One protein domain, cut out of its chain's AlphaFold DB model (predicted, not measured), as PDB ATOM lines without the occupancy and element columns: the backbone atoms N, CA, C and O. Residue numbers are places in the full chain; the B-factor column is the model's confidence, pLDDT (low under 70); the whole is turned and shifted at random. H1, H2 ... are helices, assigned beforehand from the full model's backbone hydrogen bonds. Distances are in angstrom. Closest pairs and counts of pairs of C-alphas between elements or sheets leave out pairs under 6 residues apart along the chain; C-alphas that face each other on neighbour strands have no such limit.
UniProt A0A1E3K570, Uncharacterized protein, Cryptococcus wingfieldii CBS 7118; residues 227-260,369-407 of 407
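AT A GLANCE: This is residues 227 to 260 and 369 to 407 of the 407 residues of an uncharacterized protein of Cryptococcus wingfieldii CBS 7118 (UniProt A0A1E3K570). Two helices side by side, H4 and H6, make one part of the model, and a helical hairpin of H1 and H2 makes another; short H5 sits between them, packed on H4 and H2. Residues 255 to 260, with H3, stick out. The printed part has 73 residues, with six named helices in the order H1 to H6 and no named strand: all helix. It is compact, with a radius of gyration of the C-alphas of 11.7 A and spans of 33 by 26 by 21 A.

HOW THE PARTS SIT: H4, residues 370 to 383, touches H6, residues 395 to 404, at a shallow tilt of 26 degrees, the same way; their closest C-alphas, of Leu 372 and Glu 395, are 5.1 A apart. With residues 376 to 380 alone, H4 touches H5, residues 387 to 390, closest at the C-alphas of Ala 380 and Val 387, 5.2 A. H5 touches H2, residues 243 to 253, closest at the C-alphas of Gly 250 and Asn 389, 5.5 A. H1, residues 227 to 232, and H2 form a hairpin and touch at a steep tilt of 40 degrees, opposite ways, closest at the C-alphas of Tyr 229 and Ile 249, 6.2 A. H3, residues 255 to 258, and H2 meet only through their link. H1 is apart from H4 and H6, among others. In H1, H2, H4 and H6 every O i to N i+4 pair is within hydrogen-bond range; H3 and H5 are too short for such a pair.

IN THESE COORDINATES: H4 is 20.2 A long, from C-alpha 370 at (2.482, -56.144, -19.826); H2 is 15.2 A and H6 14.2 A, ending at C-alpha 404 (16.038, -54.951, -36.950). H1 begins at C-alpha 227 (3.797, -42.402, -36.644).

THE WHOLE: The C-alphas farthest apart, of Ala 239 and Ile 260, are 36.1 A apart. Residues 261 to 368 are not printed, and C-alphas 260 and 369 are 27.5 A apart across the cut. Of the links printed whole, none is long. Residues 259 and 407 have pLDDT under 70.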
ATOM      1  N   ARG A 227       4.244 -41.781 -35.380       85.06
ATOM      2  CA  ARG A 227       3.797 -42.402 -36.644       85.06
ATOM      3  C   ARG A 227       4.296 -41.660 -37.887       85.06
ATOM      4  O   ARG A 227       4.727 -42.301 -38.844       85.06
ATOM      5  N   LYS A 228       4.268 -40.321 -37.877       83.19
ATOM      6  CA  LYS A 228       4.780 -39.497 -38.988       83.19
ATOM      7  C   LYS A 228       6.301 -39.633 -39.150       83.19
ATOM      8  O   LYS A 228       6.773 -39.713 -40.279       83.19
ATOM      9  N   TYR A 229       7.047 -39.699 -38.048       82.50
ATOM     10  CA  TYR A 229       8.502 -39.883 -38.051       82.50
ATOM     11  C   TYR A 229       8.891 -41.288 -38.518       82.50
ATOM     12  O   TYR A 229       9.709 -41.415 -39.422       82.50
ATOM     13  N   ARG A 230       8.217 -42.326 -38.006       84.38
ATOM     14  CA  ARG A 230       8.412 -43.724 -38.426       84.38
ATOM     15  C   ARG A 230       8.287 -43.899 -39.939       84.38
ATOM     16  O   ARG A 230       9.179 -44.453 -40.571       84.38
ATOM     17  N   ARG A 231       7.215 -43.357 -40.530       84.25
ATOM     18  CA  ARG A 231       6.992 -43.420 -41.984       84.25
ATOM     19  C   ARG A 231       8.116 -42.759 -42.781       84.25
ATOM     20  O   ARG A 231       8.500 -43.284 -43.817       84.25
ATOM     21  N   ARG A 232       8.649 -41.631 -42.301       85.00
ATOM     22  CA  ARG A 232       9.771 -40.932 -42.954       85.00
ATOM     23  C   ARG A 232      11.075 -41.730 -42.895       85.00
ATOM     24  O   ARG A 232      11.869 -41.623 -43.817       85.00
ATOM     25  N   LEU A 233      11.274 -42.523 -41.844       84.50
ATOM     26  CA  LEU A 233      12.448 -43.385 -41.664       84.50
ATOM     27  C   LEU A 233      12.319 -44.750 -42.368       84.50
ATOM     28  O   LEU A 233      13.237 -45.560 -42.309       84.50
ATOM     29  N   GLY A 234      11.194 -45.030 -43.037       83.69
ATOM     30  CA  GLY A 234      10.973 -46.296 -43.746       83.69
ATOM     31  C   GLY A 234      10.580 -47.475 -42.847       83.69
ATOM     32  O   GLY A 234      10.538 -48.613 -43.312       83.69
ATOM     33  N   TRP A 235      10.252 -47.229 -41.577       87.19
ATOM     34  CA  TRP A 235       9.747 -48.265 -40.676       87.19
ATOM     35  C   TRP A 235       8.319 -48.693 -41.070       87.19
ATOM     36  O   TRP A 235       7.518 -47.833 -41.456       87.19
ATOM     37  N   PRO A 236       7.947 -49.980 -40.916       84.06
ATOM     38  CA  PRO A 236       8.753 -51.112 -40.438       84.06
ATOM     39  C   PRO A 236       9.406 -51.925 -41.580       84.06
ATOM     40  O   PRO A 236       9.695 -53.102 -41.415       84.06
ATOM     41  N   ASN A 237       9.601 -51.351 -42.768       85.81
ATOM     42  CA  ASN A 237      10.043 -52.110 -43.950       85.81
ATOM     43  C   ASN A 237      11.565 -52.125 -44.138       85.81
ATOM     44  O   ASN A 237      12.069 -52.714 -45.093       85.81
ATOM     45  N   LYS A 238      12.309 -51.450 -43.262       86.31
ATOM     46  CA  LYS A 238      13.766 -51.383 -43.333       86.31
ATOM     47  C   LYS A 238      14.376 -52.659 -42.742       86.31
ATOM     48  O   LYS A 238      13.916 -53.137 -41.707       86.31
ATOM     49  N   ALA A 239      15.397 -53.218 -43.387       84.94
ATOM     50  CA  ALA A 239      16.035 -54.450 -42.910       84.94
ATOM     51  C   ALA A 239      16.843 -54.232 -41.620       84.94
ATOM     52  O   ALA A 239      16.931 -55.122 -40.781       84.94
ATOM     53  N   GLU A 240      17.426 -53.043 -41.472       88.75
ATOM     54  CA  GLU A 240      18.344 -52.706 -40.390       88.75
ATOM     55  C   GLU A 240      18.055 -51.295 -39.904       88.75
ATOM     56  O   GLU A 240      17.861 -50.380 -40.712       88.75
ATOM     57  N   ILE A 241      18.034 -51.137 -38.586       89.25
ATOM     58  CA  ILE A 241      17.905 -49.846 -37.920       89.25
ATOM     59  C   ILE A 241      19.079 -49.665 -36.963       89.25
ATOM     60  O   ILE A 241      19.571 -50.635 -36.376       89.25
ATOM     61  N   ASP A 242      19.496 -48.420 -36.780       87.31
ATOM     62  CA  ASP A 242      20.518 -48.048 -35.809       87.31
ATOM     63  C   ASP A 242      19.931 -47.217 -34.656       87.31
ATOM     64  O   ASP A 242      18.740 -46.888 -34.606       87.31
ATOM     65  N   TRP A 243      20.786 -46.872 -33.695       83.94
ATOM     66  CA  TRP A 243      20.394 -46.039 -32.564       83.94
ATOM     67  C   TRP A 243      19.932 -44.634 -32.978       83.94
ATOM     68  O   TRP A 243      19.032 -44.076 -32.349       83.94
ATOM     69  N   SER A 244      20.506 -44.053 -34.034       86.25
ATOM     70  CA  SER A 244      20.167 -42.695 -34.467       86.25
ATOM     71  C   SER A 244      18.696 -42.588 -34.883       86.25
ATOM     72  O   SER A 244      18.027 -41.600 -34.568       86.25
ATOM     73  N   GLU A 245      18.153 -43.644 -35.489       87.31
ATOM     74  CA  GLU A 245      16.741 -43.734 -35.858       87.31
ATOM     75  C   GLU A 245      15.826 -43.862 -34.642       87.31
ATOM     76  O   GLU A 245      14.799 -43.180 -34.556       87.31
ATOM     77  N   ILE A 246      16.204 -44.701 -33.675       84.06
ATOM     78  CA  ILE A 246      15.459 -44.859 -32.421       84.06
ATOM     79  C   ILE A 246      15.436 -43.529 -31.660       84.06
ATOM     80  O   ILE A 246      14.382 -43.098 -31.187       84.06
ATOM     81  N   LEU A 247      16.572 -42.836 -31.602       84.06
ATOM     82  CA  LEU A 247      16.678 -41.515 -30.997       84.06
ATOM     83  C   LEU A 247      15.813 -40.485 -31.736       84.06
ATOM     84  O   LEU A 247      15.146 -39.676 -31.093       84.06
ATOM     85  N   ALA A 248      15.769 -40.521 -33.070       84.69
ATOM     86  CA  ALA A 248      14.908 -39.645 -33.861       84.69
ATOM     87  C   ALA A 248      13.414 -39.888 -33.574       84.69
ATOM     88  O   ALA A 248      12.644 -38.931 -33.462       84.69
ATOM     89  N   ILE A 249      13.004 -41.148 -33.395       85.12
ATOM     90  CA  ILE A 249      11.642 -41.520 -32.982       85.12
ATOM     91  C   ILE A 249      11.342 -41.023 -31.563       85.12
ATOM     92  O   ILE A 249      10.279 -40.436 -31.333       85.12
ATOM     93  N   GLY A 250      12.276 -41.209 -30.627       83.25
ATOM     94  CA  GLY A 250      12.174 -40.686 -29.266       83.25
ATOM     95  C   GLY A 250      11.999 -39.167 -29.267       83.25
ATOM     96  O   GLY A 250      11.011 -38.657 -28.746       83.25
ATOM     97  N   ASN A 251      12.878 -38.439 -29.955       81.12
ATOM     98  CA  ASN A 251      12.793 -36.983 -30.103       81.12
ATOM     99  C   ASN A 251      11.468 -36.535 -30.737       81.12
ATOM    100  O   ASN A 251      10.864 -35.569 -30.279       81.12
ATOM    101  N   GLY A 252      10.983 -37.254 -31.755       83.06
ATOM    102  CA  GLY A 252       9.676 -36.993 -32.358       83.06
ATOM    103  C   GLY A 252       8.510 -37.194 -31.385       83.06
ATOM    104  O   GLY A 252       7.539 -36.443 -31.442       83.06
ATOM    105  N   THR A 253       8.625 -38.160 -30.470       86.56
ATOM    106  CA  THR A 253       7.629 -38.435 -29.419       86.56
ATOM    107  C   THR A 253       7.572 -37.301 -28.396       86.56
ATOM    108  O   THR A 253       6.490 -36.901 -27.977       86.56
ATOM    109  N   TYR A 254       8.733 -36.754 -28.028       84.75
ATOM    110  CA  TYR A 254       8.872 -35.687 -27.035       84.75
ATOM    111  C   TYR A 254       8.684 -34.270 -27.590       84.75
ATOM    112  O   TYR A 254       8.791 -33.307 -26.835       84.75
ATOM    113  N   LYS A 255       8.409 -34.116 -28.887       80.69
ATOM    114  CA  LYS A 255       8.394 -32.808 -29.554       80.69
ATOM    115  C   LYS A 255       7.469 -31.783 -28.885       80.69
ATOM    116  O   LYS A 255       7.848 -30.626 -28.758       80.69
ATOM    117  N   GLU A 256       6.284 -32.188 -28.435       76.88
ATOM    118  CA  GLU A 256       5.310 -31.254 -27.841       76.88
ATOM    119  C   GLU A 256       5.641 -30.884 -26.389       76.88
ATOM    120  O   GLU A 256       5.125 -29.887 -25.890       76.88
ATOM    121  N   LEU A 257       6.569 -31.589 -25.723       75.56
ATOM    122  CA  LEU A 257       7.090 -31.148 -24.423       75.56
ATOM    123  C   LEU A 257       7.805 -29.795 -24.514       75.56
ATOM    124  O   LEU A 257       7.840 -29.056 -23.528       75.56
ATOM    125  N   GLU A 258       8.364 -29.455 -25.680       70.31
ATOM    126  CA  GLU A 258       8.970 -28.141 -25.929       70.31
ATOM    127  C   GLU A 258       7.933 -27.018 -25.907       70.31
ATOM    128  O   GLU A 258       8.232 -25.926 -25.423       70.31
ATOM    129  N   ALA A 259       6.712 -27.297 -26.370       68.62
ATOM    130  CA  ALA A 259       5.616 -26.335 -26.409       68.62
ATOM    131  C   ALA A 259       5.001 -26.076 -25.021       68.62
ATOM    132  O   ALA A 259       4.303 -25.078 -24.824       68.62
ATOM    133  N   ILE A 260       5.277 -26.938 -24.033       74.19
ATOM    134  CA  ILE A 260       4.807 -26.745 -22.659       74.19
ATOM    135  C   ILE A 260       5.637 -25.646 -21.992       74.19
ATOM    136  O   ILE A 260       6.721 -25.869 -21.428       74.19
ATOM    137  N   SER A 369       0.322 -52.390 -22.169       94.56
ATOM    138  CA  SER A 369       0.173 -53.815 -21.874       94.56
ATOM    139  C   SER A 369       1.436 -54.385 -21.194       94.56
ATOM    140  O   SER A 369       2.555 -53.917 -21.455       94.56
ATOM    141  N   PRO A 370       1.318 -55.464 -20.397       96.62
ATOM    142  CA  PRO A 370       2.482 -56.144 -19.826       96.62
ATOM    143  C   PRO A 370       3.499 -56.591 -20.886       96.62
ATOM    144  O   PRO A 370       4.710 -56.525 -20.668       96.62
ATOM    145  N   ARG A 371       3.016 -56.992 -22.072       97.38
ATOM    146  CA  ARG A 371       3.865 -57.353 -23.213       97.38
ATOM    147  C   ARG A 371       4.660 -56.150 -23.709       97.38
ATOM    148  O   ARG A 371       5.866 -56.271 -23.908       97.38
ATOM    149  N   LEU A 372       4.020 -54.992 -23.870       96.69
ATOM    150  CA  LEU A 372       4.689 -53.769 -24.302       96.69
ATOM    151  C   LEU A 372       5.770 -53.329 -23.307       96.69
ATOM    152  O   LEU A 372       6.881 -52.986 -23.715       96.69
ATOM    153  N   VAL A 373       5.475 -53.393 -22.007       96.44
ATOM    154  CA  VAL A 373       6.454 -53.101 -20.948       96.44
ATOM    155  C   VAL A 373       7.672 -54.024 -21.066       96.44
ATOM    156  O   VAL A 373       8.809 -53.545 -21.087       96.44
ATOM    157  N   ALA A 374       7.455 -55.332 -21.232       97.19
ATOM    158  CA  ALA A 374       8.533 -56.307 -21.390       97.19
ATOM    159  C   ALA A 374       9.363 -56.082 -22.669       97.19
ATOM    160  O   ALA A 374      10.593 -56.174 -22.637       97.19
ATOM    161  N   LEU A 375       8.719 -55.755 -23.794       97.31
ATOM    162  CA  LEU A 375       9.405 -55.456 -25.056       97.31
ATOM    163  C   LEU A 375      10.322 -54.232 -24.927       97.31
ATOM    164  O   LEU A 375      11.477 -54.281 -25.349       97.31
ATOM    165  N   ARG A 376       9.845 -53.158 -24.288       95.50
ATOM    166  CA  ARG A 376      10.651 -51.951 -24.038       95.50
ATOM    167  C   ARG A 376      11.818 -52.213 -23.088       95.50
ATOM    168  O   ARG A 376      12.904 -51.694 -23.319       95.50
ATOM    169  N   ALA A 377      11.626 -53.041 -22.061       96.12
ATOM    170  CA  ALA A 377      12.709 -53.450 -21.167       96.12
ATOM    171  C   ALA A 377      13.792 -54.248 -21.913       96.12
ATOM    172  O   ALA A 377      14.983 -53.995 -21.741       96.12
ATOM    173  N   ARG A 378      13.396 -55.165 -22.805       96.31
ATOM    174  CA  ARG A 378      14.337 -55.911 -23.657       96.31
ATOM    175  C   ARG A 378      15.095 -55.000 -24.616       96.31
ATOM    176  O   ARG A 378      16.289 -55.210 -24.811       96.31
ATOM    177  N   LEU A 379      14.428 -53.997 -25.194       93.62
ATOM    178  CA  LEU A 379      15.092 -52.987 -26.021       93.62
ATOM    179  C   LEU A 379      16.130 -52.215 -25.218       93.62
ATOM    180  O   LEU A 379      17.277 -52.150 -25.639       93.62
ATOM    181  N   ALA A 380      15.754 -51.722 -24.038       93.00
ATOM    182  CA  ALA A 380      16.661 -51.006 -23.149       93.00
ATOM    183  C   ALA A 380      17.931 -51.808 -22.830       93.00
ATOM    184  O   ALA A 380      19.031 -51.263 -22.889       93.00
ATOM    185  N   VAL A 381      17.794 -53.113 -22.569       94.25
ATOM    186  CA  VAL A 381      18.938 -54.017 -22.371       94.25
ATOM    187  C   VAL A 381      19.750 -54.184 -23.658       94.25
ATOM    188  O   VAL A 381      20.968 -54.043 -23.620       94.25
ATOM    189  N   LYS A 382      19.100 -54.456 -24.800       93.00
ATOM    190  CA  LYS A 382      19.784 -54.699 -26.085       93.00
ATOM    191  C   LYS A 382      20.582 -53.483 -26.561       93.00
ATOM    192  O   LYS A 382      21.643 -53.653 -27.149       93.00
ATOM    193  N   THR A 383      20.075 -52.277 -26.327       88.62
ATOM    194  CA  THR A 383      20.697 -51.036 -26.797       88.62
ATOM    195  C   THR A 383      21.507 -50.313 -25.713       88.62
ATOM    196  O   THR A 383      22.068 -49.264 -25.995       88.62
ATOM    197  N   ALA A 384      21.507 -50.802 -24.467       89.25
ATOM    198  CA  ALA A 384      22.075 -50.119 -23.297       89.25
ATOM    199  C   ALA A 384      21.537 -48.684 -23.060       89.25
ATOM    200  O   ALA A 384      22.253 -47.819 -22.554       89.25
ATOM    201  N   TYR A 385      20.264 -48.427 -23.392       84.44
ATOM    202  CA  TYR A 385      19.618 -47.117 -23.200       84.44
ATOM    203  C   TYR A 385      18.436 -47.186 -22.224       84.44
ATOM    204  O   TYR A 385      17.816 -48.238 -22.086       84.44
ATOM    205  N   PRO A 386      18.064 -46.071 -21.567       86.75
ATOM    206  CA  PRO A 386      16.926 -46.042 -20.653       86.75
ATOM    207  C   PRO A 386      15.599 -46.417 -21.322       86.75
ATOM    208  O   PRO A 386      15.312 -45.998 -22.445       86.75
ATOM    209  N   VAL A 387      14.733 -47.117 -20.579       89.00
ATOM    210  CA  VAL A 387      13.384 -47.524 -21.027       89.00
ATOM    211  C   VAL A 387      12.540 -46.333 -21.504       89.00
ATOM    212  O   VAL A 387      11.739 -46.476 -22.430       89.00
ATOM    213  N   SER A 388      12.746 -45.146 -20.924       84.00
ATOM    214  CA  SER A 388      12.043 -43.915 -21.305       84.00
ATOM    215  C   SER A 388      12.201 -43.565 -22.785       84.00
ATOM    216  O   SER A 388      11.254 -43.065 -23.386       84.00
ATOM    217  N   ASN A 389      13.327 -43.907 -23.417       83.81
ATOM    218  CA  ASN A 389      13.556 -43.629 -24.839       83.81
ATOM    219  C   ASN A 389      12.610 -44.412 -25.766       83.81
ATOM    220  O   ASN A 389      12.431 -44.039 -26.923       83.81
ATOM    221  N   PHE A 390      11.964 -45.463 -25.255       89.31
ATOM    222  CA  PHE A 390      11.064 -46.337 -26.008       89.31
ATOM    223  C   PHE A 390       9.581 -46.108 -25.680       89.31
ATOM    224  O   PHE A 390       8.726 -46.849 -26.169       89.31
ATOM    225  N   ILE A 391       9.250 -45.089 -24.874       89.19
ATOM    226  CA  ILE A 391       7.876 -44.817 -24.411       89.19
ATOM    227  C   ILE A 391       6.888 -44.545 -25.556       89.19
ATOM    228  O   ILE A 391       5.688 -44.755 -25.403       89.19
ATOM    229  N   GLY A 392       7.381 -44.098 -26.714       88.81
ATOM    230  CA  GLY A 392       6.556 -43.819 -27.890       88.81
ATOM    231  C   GLY A 392       6.254 -45.037 -28.771       88.81
ATOM    232  O   GLY A 392       5.429 -44.946 -29.684       88.81
ATOM    233  N   LEU A 393       6.922 -46.169 -28.533       91.44
ATOM    234  CA  LEU A 393       6.809 -47.360 -29.376       91.44
ATOM    235  C   LEU A 393       5.560 -48.164 -29.025       91.44
ATOM    236  O   LEU A 393       5.306 -48.415 -27.850       91.44
ATOM    237  N   THR A 394       4.810 -48.606 -30.031       92.88
ATOM    238  CA  THR A 394       3.771 -49.634 -29.853       92.88
ATOM    239  C   THR A 394       4.397 -51.026 -29.712       92.88
ATOM    240  O   THR A 394       5.598 -51.183 -29.921       92.88
ATOM    241  N   GLU A 395       3.603 -52.060 -29.410       94.56
ATOM    242  CA  GLU A 395       4.106 -53.449 -29.391       94.56
ATOM    243  C   GLU A 395       4.766 -53.823 -30.719       94.56
ATOM    244  O   GLU A 395       5.915 -54.256 -30.734       94.56
ATOM    245  N   SER A 396       4.077 -53.549 -31.831       92.19
ATOM    246  CA  SER A 396       4.592 -53.818 -33.177       92.19
ATOM    247  C   SER A 396       5.903 -53.084 -33.471       92.19
ATOM    248  O   SER A 396       6.800 -53.643 -34.095       92.19
ATOM    249  N   ASP A 397       6.046 -51.852 -32.975       92.00
ATOM    250  CA  ASP A 397       7.273 -51.076 -33.156       92.00
ATOM    251  C   ASP A 397       8.422 -51.637 -32.334       92.00
ATOM    252  O   ASP A 397       9.553 -51.696 -32.810       92.00
ATOM    253  N   ALA A 398       8.141 -52.028 -31.092       93.56
ATOM    254  CA  ALA A 398       9.158 -52.550 -30.202       93.56
ATOM    255  C   ALA A 398       9.660 -53.927 -30.669       93.56
ATOM    256  O   ALA A 398      10.853 -54.208 -30.584       93.56
ATOM    257  N   GLU A 399       8.776 -54.763 -31.214       94.75
ATOM    258  CA  GLU A 399       9.134 -56.045 -31.832       94.75
ATOM    259  C   GLU A 399       9.987 -55.865 -33.076       94.75
ATOM    260  O   GLU A 399      11.050 -56.479 -33.192       94.75
ATOM    261  N   TYR A 400       9.549 -54.985 -33.973       92.94
ATOM    262  CA  TYR A 400      10.315 -54.643 -35.157       92.94
ATOM    263  C   TYR A 400      11.700 -54.106 -34.784       92.94
ATOM    264  O   TYR A 400      12.706 -54.582 -35.308       92.94
ATOM    265  N   ALA A 401      11.775 -53.187 -33.817       92.19
ATOM    266  CA  ALA A 401      13.043 -52.632 -33.372       92.19
ATOM    267  C   ALA A 401      13.966 -53.699 -32.763       92.19
ATOM    268  O   ALA A 401      15.162 -53.712 -33.041       92.19
ATOM    269  N   LEU A 402      13.430 -54.643 -31.981       93.69
ATOM    270  CA  LEU A 402      14.218 -55.753 -31.437       93.69
ATOM    271  C   LEU A 402      14.810 -56.633 -32.539       93.69
ATOM    272  O   LEU A 402      15.947 -57.083 -32.386       93.69
ATOM    273  N   ALA A 403      14.062 -56.875 -33.615       92.62
ATOM    274  CA  ALA A 403      14.503 -57.696 -34.736       92.62
ATOM    275  C   ALA A 403      15.524 -56.972 -35.628       92.62
ATOM    276  O   ALA A 403      16.557 -57.548 -35.958       92.62
ATOM    277  N   ALA A 404      15.260 -55.711 -35.973       91.25
ATOM    278  CA  ALA A 404      16.038 -54.951 -36.950       91.25
ATOM    279  C   ALA A 404      17.244 -54.198 -36.354       91.25
ATOM    280  O   ALA A 404      18.105 -53.746 -37.107       91.25
ATOM    281  N   TYR A 405      17.325 -54.031 -35.025       90.50
ATOM    282  CA  TYR A 405      18.434 -53.299 -34.399       90.50
ATOM    283  C   TYR A 405      19.759 -54.048 -34.538       90.50
ATOM    284  O   TYR A 405      19.919 -55.141 -33.966       90.50
ATOM    285  N   LYS A 406      20.707 -53.416 -35.239       81.94
ATOM    286  CA  LYS A 406      22.124 -53.784 -35.234       81.94
ATOM    287  C   LYS A 406      22.842 -53.009 -34.132       81.94
ATOM    288  O   LYS A 406      22.691 -51.796 -34.036       81.94
ATOM    289  N   GLY A 407      23.530 -53.769 -33.277       67.62
ATOM    290  CA  GLY A 407      24.263 -53.277 -32.109       67.62
ATOM    291  C   GLY A 407      25.357 -52.293 -32.454       67.62
ATOM    292  O   GLY A 407      25.997 -52.496 -33.510       67.62
TER     293      GLY A 407